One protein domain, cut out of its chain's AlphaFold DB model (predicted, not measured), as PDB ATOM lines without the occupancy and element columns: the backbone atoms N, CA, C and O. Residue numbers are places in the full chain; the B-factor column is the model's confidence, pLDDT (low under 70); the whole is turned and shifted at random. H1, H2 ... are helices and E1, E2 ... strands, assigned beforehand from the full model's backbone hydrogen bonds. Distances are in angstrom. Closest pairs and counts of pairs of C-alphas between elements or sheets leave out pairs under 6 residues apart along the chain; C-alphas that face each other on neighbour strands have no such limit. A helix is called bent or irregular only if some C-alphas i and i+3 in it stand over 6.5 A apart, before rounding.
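AT A GLANCE: This is residues 79 to 155 of the 317 residues of an uncharacterized protein of Prevotella sp. P3-122 (UniProt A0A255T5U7). A bent hairpin, E2 and E3, runs through a small rounded body, with the short strand pair E1 and E4 to one side and H3 packing on E3 at the opposite side. H1, H2 and H4, short helices, lie loosely over one face of this hairpin. The printed part has 77 residues, in the order E1 H1 H2 E2 E3 H3 H4 E4, of mixed class; each two-strand sheet, E1 - E4 and E2 - E3, is antiparallel. It is compact, with a radius of gyration of the C-alphas of 11.8 A and spans of 30 by 28 by 19 A.

HOW THE PARTS SIT: Start at residues 79 to 80, which pair parallel with residues 110 to 111 of E2, residues 107 to 113. Next comes E1, residues 88 to 90, antiparallel to E4, residues 147 to 153, at 150 degrees; N 89 and O 152 are 2.9 A apart, within hydrogen-bond range. E1 and E2 are near each other. H1, residues 94 to 97, and H2, residues 101 to 104, touch only at the corner; their closest C-alphas, Arg 96 and Arg 104, are 4.5 A apart. E2 forms a hairpin with E3, residues 115 to 122, at 151 degrees; look at N 109 and O 120, 2.9 A apart, within hydrogen-bond range. E3 bends by 54 degrees at residue 119. The closest C-alphas of E3 and H3, residues 130 to 133, are Leu 121 and Leu 133, 6.2 A apart. H4, residues 138 to 144, only just touches H1, with 3 pairs of C-alphas within 8 A, the closest Pro 94 and Met 144 at 5.6 A. H3 and H4 are apart. In H4 every O i to N i+4 pair is within hydrogen-bond range; H1, H2 and H3 are too short for such a pair.

IN THESE COORDINATES: Find C-alpha 88 at (-47.649, 23.739, -2.137), where E1 begins. E2 runs 19.3 A to C-alpha 113 at (-36.289, 17.237, 2.111), and E3 runs 20.3 A. H4 measures 10.0 A, and E4 runs 19.2 A to C-alpha 153 at (-46.489, 27.596, -1.867).

THE WHOLE: The two C-alphas farthest apart, Gly 83 and Ala 99, are 31.2 A apart. The printed part has no cut, and no link between its named elements is long. The mean pLDDT of the printed part is 83.8; look for low confidence, under 70, at residues 82 to 86.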
ATOM      1  N   ILE A  79     -46.965  19.216  -2.743       87.38
ATOM      2  CA  ILE A  79     -45.699  19.198  -2.010       87.38
ATOM      3  C   ILE A  79     -45.988  19.306  -0.511       87.38
ATOM      4  O   ILE A  79     -46.729  20.185  -0.075       87.38
ATOM      5  N   MET A  80     -45.378  18.430   0.277       84.31
ATOM      6  CA  MET A  80     -45.292  18.489   1.735       84.31
ATOM      7  C   MET A  80     -43.879  18.948   2.101       84.31
ATOM      8  O   MET A  80     -42.925  18.345   1.601       84.31
ATOM      9  N   ARG A  81     -43.696  19.947   2.966       72.19
ATOM     10  CA  ARG A  81     -42.428  20.097   3.706       72.19
ATOM     11  C   ARG A  81     -42.694  19.599   5.138       72.19
ATOM     12  O   ARG A  81     -43.637  18.835   5.327       72.19
ATOM     13  N   LEU A  82     -41.784  19.807   6.090       57.62
ATOM     14  CA  LEU A  82     -41.846  19.208   7.437       57.62
ATOM     15  C   LEU A  82     -43.228  19.414   8.110       57.62
ATOM     16  O   LEU A  82     -43.467  20.465   8.690       57.62
ATOM     17  N   GLY A  83     -44.112  18.406   8.068       57.41
ATOM     18  CA  GLY A  83     -45.476  18.508   8.601       57.41
ATOM     19  C   GLY A  83     -46.547  17.807   7.750       57.41
ATOM     20  O   GLY A  83     -46.285  16.794   7.094       57.41
ATOM     21  N   SER A  84     -47.780  18.321   7.831       47.88
ATOM     22  CA  SER A  84     -48.994  17.807   7.177       47.88
ATOM     23  C   SER A  84     -48.982  17.959   5.644       47.88
ATOM     24  O   SER A  84     -48.134  18.622   5.052       47.88
ATOM     25  N   ILE A  85     -49.910  17.273   4.964       47.19
ATOM     26  CA  ILE A  85     -50.054  17.326   3.500       47.19
ATOM     27  C   ILE A  85     -50.518  18.729   3.078       47.19
ATOM     28  O   ILE A  85     -51.503  19.219   3.621       47.19
ATOM     29  N   GLY A  86     -49.881  19.319   2.058       58.12
ATOM     30  CA  GLY A  86     -50.341  20.565   1.432       58.12
ATOM     31  C   GLY A  86     -49.590  21.812   1.897       58.12
ATOM     32  O   GLY A  86     -50.172  22.695   2.512       58.12
ATOM     33  N   GLU A  87     -48.310  21.910   1.545       76.56
ATOM     34  CA  GLU A  87     -47.538  23.156   1.642       76.56
ATOM     35  C   GLU A  87     -47.343  23.841   0.289       76.56
ATOM     36  O   GLU A  87     -46.894  24.982   0.215       76.56
ATOM     37  N   GLY A  88     -47.664  23.157  -0.807       87.12
ATOM     38  CA  GLY A  88     -47.649  23.739  -2.137       87.12
ATOM     39  C   GLY A  88     -48.199  22.806  -3.203       87.12
ATOM     40  O   GLY A  88     -48.480  21.634  -2.944       87.12
ATOM     41  N   VAL A  89     -48.336  23.333  -4.412       91.06
ATOM     42  CA  VAL A  89     -48.705  22.587  -5.621       91.06
ATOM     43  C   VAL A  89     -47.607  22.709  -6.666       91.06
ATOM     44  O   VAL A  89     -47.015  23.778  -6.805       91.06
ATOM     45  N   MET A  90     -47.345  21.640  -7.414       90.19
ATOM     46  CA  MET A  90     -46.553  21.697  -8.645       90.19
ATOM     47  C   MET A  90     -47.487  22.008  -9.815       90.19
ATOM     48  O   MET A  90     -48.434  21.266 -10.075       90.19
ATOM     49  N   LEU A  91     -47.220  23.097 -10.534       89.25
ATOM     50  CA  LEU A  91     -48.022  23.510 -11.692       89.25
ATOM     51  C   LEU A  91     -47.746  22.630 -12.913       89.25
ATOM     52  O   LEU A  91     -48.635  22.349 -13.716       89.25
ATOM     53  N   LEU A  92     -46.506  22.158 -13.021       83.06
ATOM     54  CA  LEU A  92     -46.068  21.203 -14.025       83.06
ATOM     55  C   LEU A  92     -45.675  19.918 -13.304       83.06
ATOM     56  O   LEU A  92     -44.635  19.860 -12.654       83.06
ATOM     57  N   SER A  93     -46.539  18.906 -13.382       82.44
ATOM     58  CA  SER A  93     -46.278  17.617 -12.742       82.44
ATOM     59  C   SER A  93     -45.135  16.880 -13.459       82.44
ATOM     60  O   SER A  93     -45.248  16.631 -14.667       82.44
ATOM     61  N   PRO A  94     -44.086  16.450 -12.732       83.62
ATOM     62  CA  PRO A  94     -43.043  15.570 -13.265       83.62
ATOM     63  C   PRO A  94     -43.599  14.228 -13.769       83.62
ATOM     64  O   PRO A  94     -43.022  13.598 -14.657       83.62
ATOM     65  N   LEU A  95     -44.754  13.794 -13.243       86.75
ATOM     66  CA  LEU A  95     -45.401  12.537 -13.625       86.75
ATOM     67  C   LEU A  95     -45.870  12.521 -15.078       86.75
ATOM     68  O   LEU A  95     -45.911  11.450 -15.684       86.75
ATOM     69  N   ARG A  96     -46.153  13.688 -15.672       81.62
ATOM     70  CA  ARG A  96     -46.647  13.805 -17.057       81.62
ATOM     71  C   ARG A  96     -45.708  13.192 -18.093       81.62
ATOM     72  O   ARG A  96     -46.174  12.757 -19.141       81.62
ATOM     73  N   ASN A  97     -44.415  13.101 -17.790       79.50
ATOM     74  CA  ASN A  97     -43.408  12.551 -18.697       79.50
ATOM     75  C   ASN A  97     -43.163  11.043 -18.498       79.50
ATOM     76  O   ASN A  97     -42.306  10.465 -19.163       79.50
ATOM     77  N   HIS A  98     -43.896  10.377 -17.598       85.25
ATOM     78  CA  HIS A  98     -43.709   8.950 -17.338       85.25
ATOM     79  C   HIS A  98     -44.135   8.085 -18.545       85.25
ATOM     80  O   HIS A  98     -45.137   8.360 -19.204       85.25
ATOM     81  N   ALA A  99     -43.429   6.984 -18.829       85.00
ATOM     82  CA  ALA A  99     -43.746   6.097 -19.959       85.00
ATOM     83  C   ALA A  99     -45.122   5.405 -19.824       85.00
ATOM     84  O   ALA A  99     -45.886   5.305 -20.786       85.00
ATOM     85  N   ARG A 100     -45.462   4.952 -18.611       88.25
ATOM     86  CA  ARG A 100     -46.760   4.333 -18.280       88.25
ATOM     87  C   ARG A 100     -47.870   5.368 -18.107       88.25
ATOM     88  O   ARG A 100     -47.746   6.264 -17.274       88.25
ATOM     89  N   LYS A 101     -48.975   5.175 -18.834       89.31
ATOM     90  CA  LYS A 101     -50.163   6.044 -18.820       89.31
ATOM     91  C   LYS A 101     -50.785   6.188 -17.426       89.31
ATOM     92  O   LYS A 101     -51.049   7.306 -17.011       89.31
ATOM     93  N   GLU A 102     -50.918   5.087 -16.688       89.62
ATOM     94  CA  GLU A 102     -51.498   5.065 -15.334       89.62
ATOM     95  C   GLU A 102     -50.782   6.018 -14.362       89.62
ATOM     96  O   GLU A 102     -51.413   6.647 -13.519       89.62
ATOM     97  N   ILE A 103     -49.461   6.174 -14.508       88.50
ATOM     98  CA  ILE A 103     -48.661   7.082 -13.674       88.50
ATOM     99  C   ILE A 103     -48.806   8.528 -14.151       88.50
ATOM    100  O   ILE A 103     -48.918   9.421 -13.320       88.50
ATOM    101  N   ARG A 104     -48.864   8.764 -15.471       88.38
ATOM    102  CA  ARG A 104     -49.093  10.109 -16.031       88.38
ATOM    103  C   ARG A 104     -50.433  10.709 -15.615       88.38
ATOM    104  O   ARG A 104     -50.544  11.925 -15.510       88.38
ATOM    105  N   GLU A 105     -51.443   9.861 -15.448       88.75
ATOM    106  CA  GLU A 105     -52.806  10.254 -15.071       88.75
ATOM    107  C   GLU A 105     -53.019  10.286 -13.550       88.75
ATOM    108  O   GLU A 105     -54.079  10.703 -13.086       88.75
ATOM    109  N   SER A 106     -52.019   9.861 -12.773       90.75
ATOM    110  CA  SER A 106     -52.046   9.937 -11.315       90.75
ATOM    111  C   SER A 106     -51.607  11.314 -10.818       90.75
ATOM    112  O   SER A 106     -50.840  12.024 -11.466       90.75
ATOM    113  N   ARG A 107     -52.051  11.658  -9.610       90.81
ATOM    114  CA  ARG A 107     -51.611  12.826  -8.849       90.81
ATOM    115  C   ARG A 107     -50.517  12.423  -7.867       90.81
ATOM    116  O   ARG A 107     -50.721  11.546  -7.026       90.81
ATOM    117  N   GLY A 108     -49.367  13.077  -7.946       91.00
ATOM    118  CA  GLY A 108     -48.232  12.851  -7.060       91.00
ATOM    119  C   GLY A 108     -48.366  13.582  -5.729       91.00
ATOM    120  O   GLY A 108     -48.701  14.767  -5.675       91.00
ATOM    121  N   VAL A 109     -48.051  12.890  -4.635       90.62
ATOM    122  CA  VAL A 109     -47.778  13.518  -3.338       90.62
ATOM    123  C   VAL A 109     -46.282  13.436  -3.092       90.62
ATOM    124  O   VAL A 109     -45.713  12.348  -2.990       90.62
ATOM    125  N   TRP A 110     -45.651  14.597  -2.997       89.06
ATOM    126  CA  TRP A 110     -44.210  14.757  -2.917       89.06
ATOM    127  C   TRP A 110     -43.825  15.283  -1.540       89.06
ATOM    128  O   TRP A 110     -44.399  16.259  -1.071       89.06
ATOM    129  N   ARG A 111     -42.828  14.683  -0.896       87.12
ATOM    130  CA  ARG A 111     -42.218  15.215   0.324       87.12
ATOM    131  C   ARG A 111     -40.913  15.915  -0.025       87.12
ATOM    132  O   ARG A 111     -40.064  15.334  -0.693       87.12
ATOM    133  N   TRP A 112     -40.739  17.145   0.433       79.12
ATOM    134  CA  TRP A 112     -39.546  17.948   0.205       79.12
ATOM    135  C   TRP A 112     -38.587  17.822   1.393       79.12
ATOM    136  O   TRP A 112     -38.926  18.191   2.517       79.12
ATOM    137  N   PHE A 113     -37.385  17.304   1.138       72.31
ATOM    138  CA  PHE A 113     -36.289  17.237   2.111       72.31
ATOM    139  C   PHE A 113     -34.960  17.481   1.385       72.31
ATOM    140  O   PHE A 113     -34.250  16.544   1.023       72.31
ATOM    141  N   GLY A 114     -34.693  18.742   1.031       70.06
ATOM    142  CA  GLY A 114     -33.603  19.127   0.121       70.06
ATOM    143  C   GLY A 114     -33.887  18.819  -1.359       70.06
ATOM    144  O   GLY A 114     -33.482  19.587  -2.224       70.06
ATOM    145  N   SER A 115     -34.647  17.756  -1.645       74.38
ATOM    146  CA  SER A 115     -35.235  17.444  -2.953       74.38
ATOM    147  C   SER A 115     -36.644  16.834  -2.793       74.38
ATOM    148  O   SER A 115     -36.919  16.206  -1.762       74.38
ATOM    149  N   PRO A 116     -37.548  16.979  -3.780       79.38
ATOM    150  CA  PRO A 116     -38.837  16.301  -3.799       79.38
ATOM    151  C   PRO A 116     -38.656  14.788  -3.921       79.38
ATOM    152  O   PRO A 116     -37.920  14.299  -4.776       79.38
ATOM    153  N   ARG A 117     -39.353  14.040  -3.071       86.31
ATOM    154  CA  ARG A 117     -39.452  12.580  -3.118       86.31
ATOM    155  C   ARG A 117     -40.911  12.190  -3.248       86.31
ATOM    156  O   ARG A 117     -41.729  12.653  -2.455       86.31
ATOM    157  N   LEU A 118     -41.241  11.350  -4.223       89.62
ATOM    158  CA  LEU A 118     -42.599  10.841  -4.376       89.62
ATOM    159  C   LEU A 118     -42.905   9.891  -3.213       89.62
ATOM    160  O   LEU A 118     -42.189   8.914  -3.010       89.62
ATOM    161  N   VAL A 119     -43.943  10.193  -2.437       89.88
ATOM    162  CA  VAL A 119     -44.353   9.387  -1.273       89.88
ATOM    163  C   VAL A 119     -45.738   8.775  -1.436       89.88
ATOM    164  O   VAL A 119     -46.059   7.823  -0.733       89.88
ATOM    165  N   ASN A 120     -46.562   9.297  -2.349       90.88
ATOM    166  CA  ASN A 120     -47.849   8.699  -2.685       90.88
ATOM    167  C   ASN A 120     -48.248   9.006  -4.134       90.88
ATOM    168  O   ASN A 120     -47.835  10.021  -4.699       90.88
ATOM    169  N   LEU A 121     -49.090   8.144  -4.699       92.94
ATOM    170  CA  LEU A 121     -49.815   8.366  -5.946       92.94
ATOM    171  C   LEU A 121     -51.299   8.252  -5.656       92.94
ATOM    172  O   LEU A 121     -51.724   7.315  -4.987       92.94
ATOM    173  N   LEU A 122     -52.078   9.187  -6.173       91.06
ATOM    174  CA  LEU A 122     -53.519   9.208  -6.004       91.06
ATOM    175  C   LEU A 122     -54.176   9.173  -7.377       91.06
ATOM    176  O   LEU A 122     -53.709   9.833  -8.305       91.06
ATOM    177  N   ASP A 123     -55.260   8.422  -7.510       89.25
ATOM    178  CA  ASP A 123     -56.069   8.472  -8.724       89.25
ATOM    179  C   ASP A 123     -56.909   9.762  -8.801       89.25
ATOM    180  O   ASP A 123     -56.869  10.629  -7.921       89.25
ATOM    181  N   LYS A 124     -57.715   9.881  -9.862       84.31
ATOM    182  CA  LYS A 124     -58.637  11.008 -10.081       84.31
ATOM    183  C   LYS A 124     -59.656  11.225  -8.953       84.31
ATOM    184  O   LYS A 124     -60.191  12.321  -8.836       84.31
ATOM    185  N   ASN A 125     -59.926  10.199  -8.146       85.38
ATOM    186  CA  ASN A 125     -60.850  10.251  -7.016       85.38
ATOM    187  C   ASN A 125     -60.113  10.482  -5.683       85.38
ATOM    188  O   ASN A 125     -60.740  10.480  -4.628       85.38
ATOM    189  N   GLY A 126     -58.786  10.652  -5.707       85.69
ATOM    190  CA  GLY A 126     -57.967  10.818  -4.510       85.69
ATOM    191  C   GLY A 126     -57.626   9.511  -3.788       85.69
ATOM    192  O   GLY A 126     -57.150   9.568  -2.656       85.69
ATOM    193  N   THR A 127     -57.837   8.346  -4.408       90.12
ATOM    194  CA  THR A 127     -57.562   7.040  -3.786       90.12
ATOM    195  C   THR A 127     -56.086   6.652  -3.947       90.12
ATOM    196  O   THR A 127     -55.585   6.688  -5.078       90.12
ATOM    197  N   PRO A 128     -55.381   6.251  -2.867       92.69
ATOM    198  CA  PRO A 128     -53.992   5.791  -2.923       92.69
ATOM    199  C   PRO A 128     -53.738   4.608  -3.864       92.69
ATOM    200  O   PRO A 128     -54.453   3.610  -3.842       92.69
ATOM    201  N   GLN A 129     -52.664   4.705  -4.650       93.19
ATOM    202  CA  GLN A 129     -52.230   3.730  -5.657       93.19
ATOM    203  C   GLN A 129     -50.892   3.079  -5.258       93.19
ATOM    204  O   GLN A 129     -49.894   3.152  -5.980       93.19
ATOM    205  N   GLU A 130     -50.842   2.427  -4.092       93.31
ATOM    206  CA  GLU A 130     -49.597   1.869  -3.526       93.31
ATOM    207  C   GLU A 130     -48.913   0.837  -4.433       93.31
ATOM    208  O   GLU A 130     -47.687   0.815  -4.563       93.31
ATOM    209  N   ALA A 131     -49.702  -0.027  -5.080       91.12
ATOM    210  CA  ALA A 131     -49.182  -1.038  -5.993       91.12
ATOM    211  C   ALA A 131     -48.534  -0.409  -7.234       91.12
ATOM    212  O   ALA A 131     -47.575  -0.962  -7.768       91.12
ATOM    213  N   LEU A 132     -49.041   0.741  -7.687       89.88
ATOM    214  CA  LEU A 132     -48.465   1.483  -8.801       89.88
ATOM    215  C   LEU A 132     -47.172   2.179  -8.374       89.88
ATOM    216  O   LEU A 132     -46.169   2.069  -9.076       89.88
ATOM    217  N   LEU A 133     -47.174   2.808  -7.194       90.88
ATOM    218  CA  LEU A 133     -46.010   3.483  -6.618       90.88
ATOM    219  C   LEU A 133     -44.816   2.530  -6.463       90.88
ATOM    220  O   LEU A 133     -43.717   2.855  -6.900       90.88
ATOM    221  N   LYS A 134     -45.036   1.318  -5.930       89.88
ATOM    222  CA  LYS A 134     -43.987   0.288  -5.764       89.88
ATOM    223  C   LYS A 134     -43.351  -0.168  -7.083       89.88
ATOM    224  O   LYS A 134     -42.268  -0.744  -7.069       89.88
ATOM    225  N   LYS A 135     -44.020   0.050  -8.221       87.25
ATOM    226  CA  LYS A 135     -43.512  -0.321  -9.549       87.25
ATOM    227  C   LYS A 135     -42.678   0.778 -10.208       87.25
ATOM    228  O   LYS A 135     -42.242   0.551 -11.342       87.25
ATOM    229  N   ILE A 136     -42.523   1.943  -9.577       87.69
ATOM    230  CA  ILE A 136     -41.680   3.032 -10.076       87.69
ATOM    231  C   ILE A 136     -40.293   2.871  -9.470       87.69
ATOM    232  O   ILE A 136     -40.146   2.829  -8.250       87.69
ATOM    233  N   LYS A 137     -39.273   2.761 -10.318       85.44
ATOM    234  CA  LYS A 137     -37.886   2.664  -9.851       85.44
ATOM    235  C   LYS A 137     -37.350   4.052  -9.500       85.44
ATOM    236  O   LYS A 137     -37.663   5.028 -10.178       85.44
ATOM    237  N   ASP A 138     -36.456   4.137  -8.519       78.94
ATOM    238  CA  ASP A 138     -35.835   5.410  -8.118       78.94
ATOM    239  C   ASP A 138     -35.141   6.133  -9.281       78.94
ATOM    240  O   ASP A 138     -35.204   7.357  -9.388       78.94
ATOM    241  N   ASP A 139     -34.508   5.394 -10.192       81.25
ATOM    242  CA  ASP A 139     -33.855   5.992 -11.358       81.25
ATOM    243  C   ASP A 139     -34.855   6.523 -12.396       81.25
ATOM    244  O   ASP A 139     -34.541   7.471 -13.116       81.25
ATOM    245  N   GLU A 140     -36.068   5.962 -12.460       83.12
ATOM    246  CA  GLU A 140     -37.160   6.521 -13.266       83.12
ATOM    247  C   GLU A 140     -37.621   7.850 -12.656       83.12
ATOM    248  O   GLU A 140     -37.707   8.848 -13.373       83.12
ATOM    249  N   LEU A 141     -37.799   7.904 -11.330       79.06
ATOM    250  CA  LEU A 141     -38.149   9.137 -10.616       79.06
ATOM    251  C   LEU A 141     -37.100  10.234 -10.816       79.06
ATOM    252  O   LEU A 141     -37.460  11.366 -11.135       79.06
ATOM    253  N   LYS A 142     -35.805   9.916 -10.691       79.12
ATOM    254  CA  LYS A 142     -34.723  10.891 -10.921       79.12
ATOM    255  C   LYS A 142     -34.770  11.466 -12.334       79.12
ATOM    256  O   LYS A 142     -34.691  12.678 -12.491       79.12
ATOM    257  N   LYS A 143     -34.935  10.609 -13.349       81.25
ATOM    258  CA  LYS A 143     -35.007  11.040 -14.754       81.25
ATOM    259  C   LYS A 143     -36.208  11.942 -15.022       81.25
ATOM    260  O   LYS A 143     -36.078  12.903 -15.767       81.25
ATOM    261  N   MET A 144     -37.358  11.656 -14.416       80.50
ATOM    262  CA  MET A 144     -38.570  12.464 -14.600       80.50
ATOM    263  C   MET A 144     -38.480  13.847 -13.975       80.50
ATOM    264  O   MET A 144     -39.134  14.775 -14.443       80.50
ATOM    265  N   MET A 145     -37.691  13.972 -12.913       80.44
ATOM    266  CA  MET A 145     -37.468  15.244 -12.247       80.44
ATOM    267  C   MET A 145     -36.539  16.161 -13.045       80.44
ATOM    268  O   MET A 145     -36.484  17.337 -12.722       80.44
ATOM    269  N   ASN A 146     -35.836  15.673 -14.075       85.38
ATOM    270  CA  ASN A 146     -34.916  16.488 -14.869       85.38
ATOM    271  C   ASN A 146     -35.653  17.610 -15.614       85.38
ATOM    272  O   ASN A 146     -36.565  17.355 -16.402       85.38
ATOM    273  N   GLY A 147     -35.208  18.848 -15.404       85.31
ATOM    274  CA  GLY A 147     -35.800  20.052 -15.979       85.31
ATOM    275  C   GLY A 147     -36.302  21.034 -14.924       85.31
ATOM    276  O   GLY A 147     -35.796  21.098 -13.805       85.31
ATOM    277  N   GLU A 148     -37.275  21.848 -15.319       86.62
ATOM    278  CA  GLU A 148     -37.808  22.951 -14.521       86.62
ATOM    279  C   GLU A 148     -39.100  22.530 -13.820       86.62
ATOM    280  O   GLU A 148     -40.054  22.082 -14.457       86.62
ATOM    281  N   ILE A 149     -39.146  22.726 -12.505       85.31
ATOM    282  CA  ILE A 149     -40.325  22.488 -11.676       85.31
ATOM    283  C   ILE A 149     -40.826  23.822 -11.160       85.31
ATOM    284  O   ILE A 149     -40.113  24.549 -10.469       85.31
ATOM    285  N   ILE A 150     -42.081  24.116 -11.485       87.56
ATOM    286  CA  ILE A 150     -42.775  25.330 -11.072       87.56
ATOM    287  C   ILE A 150     -43.761  24.967  -9.976       87.56
ATOM    288  O   ILE A 150     -44.586  24.067 -10.157       87.56
ATOM    289  N   SER A 151     -43.693  25.667  -8.848       87.94
ATOM    290  CA  SER A 151     -44.583  25.420  -7.717       87.94
ATOM    291  C   SER A 151     -45.134  26.696  -7.097       87.94
ATOM    292  O   SER A 151     -44.489  27.743  -7.132       87.94
ATOM    293  N   LEU A 152     -46.329  26.585  -6.515       89.25
ATOM    294  CA  LEU A 152     -46.949  27.611  -5.679       89.25
ATOM    295  C   LEU A 152     -46.990  27.118  -4.239       89.25
ATOM    296  O   LEU A 152     -47.513  26.033  -3.984       89.25
ATOM    297  N   LYS A 153     -46.467  27.907  -3.302       86.88
ATOM    298  CA  LYS A 153     -46.489  27.596  -1.867       86.88
ATOM    299  C   LYS A 153     -47.798  28.071  -1.234       86.88
ATOM    300  O   LYS A 153     -48.287  29.144  -1.577       86.88
ATOM    301  N   SER A 154     -48.357  27.282  -0.321       87.12
ATOM    302  CA  SER A 154     -49.550  27.596   0.479       87.12
ATOM    303  C   SER A 154     -50.704  28.226  -0.324       87.12
ATOM    304  O   SER A 154     -51.206  29.285   0.068       87.12
ATOM    305  N   PRO A 155     -51.111  27.648  -1.474       90.94
ATOM    306  CA  PRO A 155     -52.147  28.241  -2.304       90.94
ATOM    307  C   PRO A 155     -53.479  28.363  -1.559       90.94
ATOM    308  O   PRO A 155     -53.885  27.466  -0.818       90.94
TER     309      PRO A 155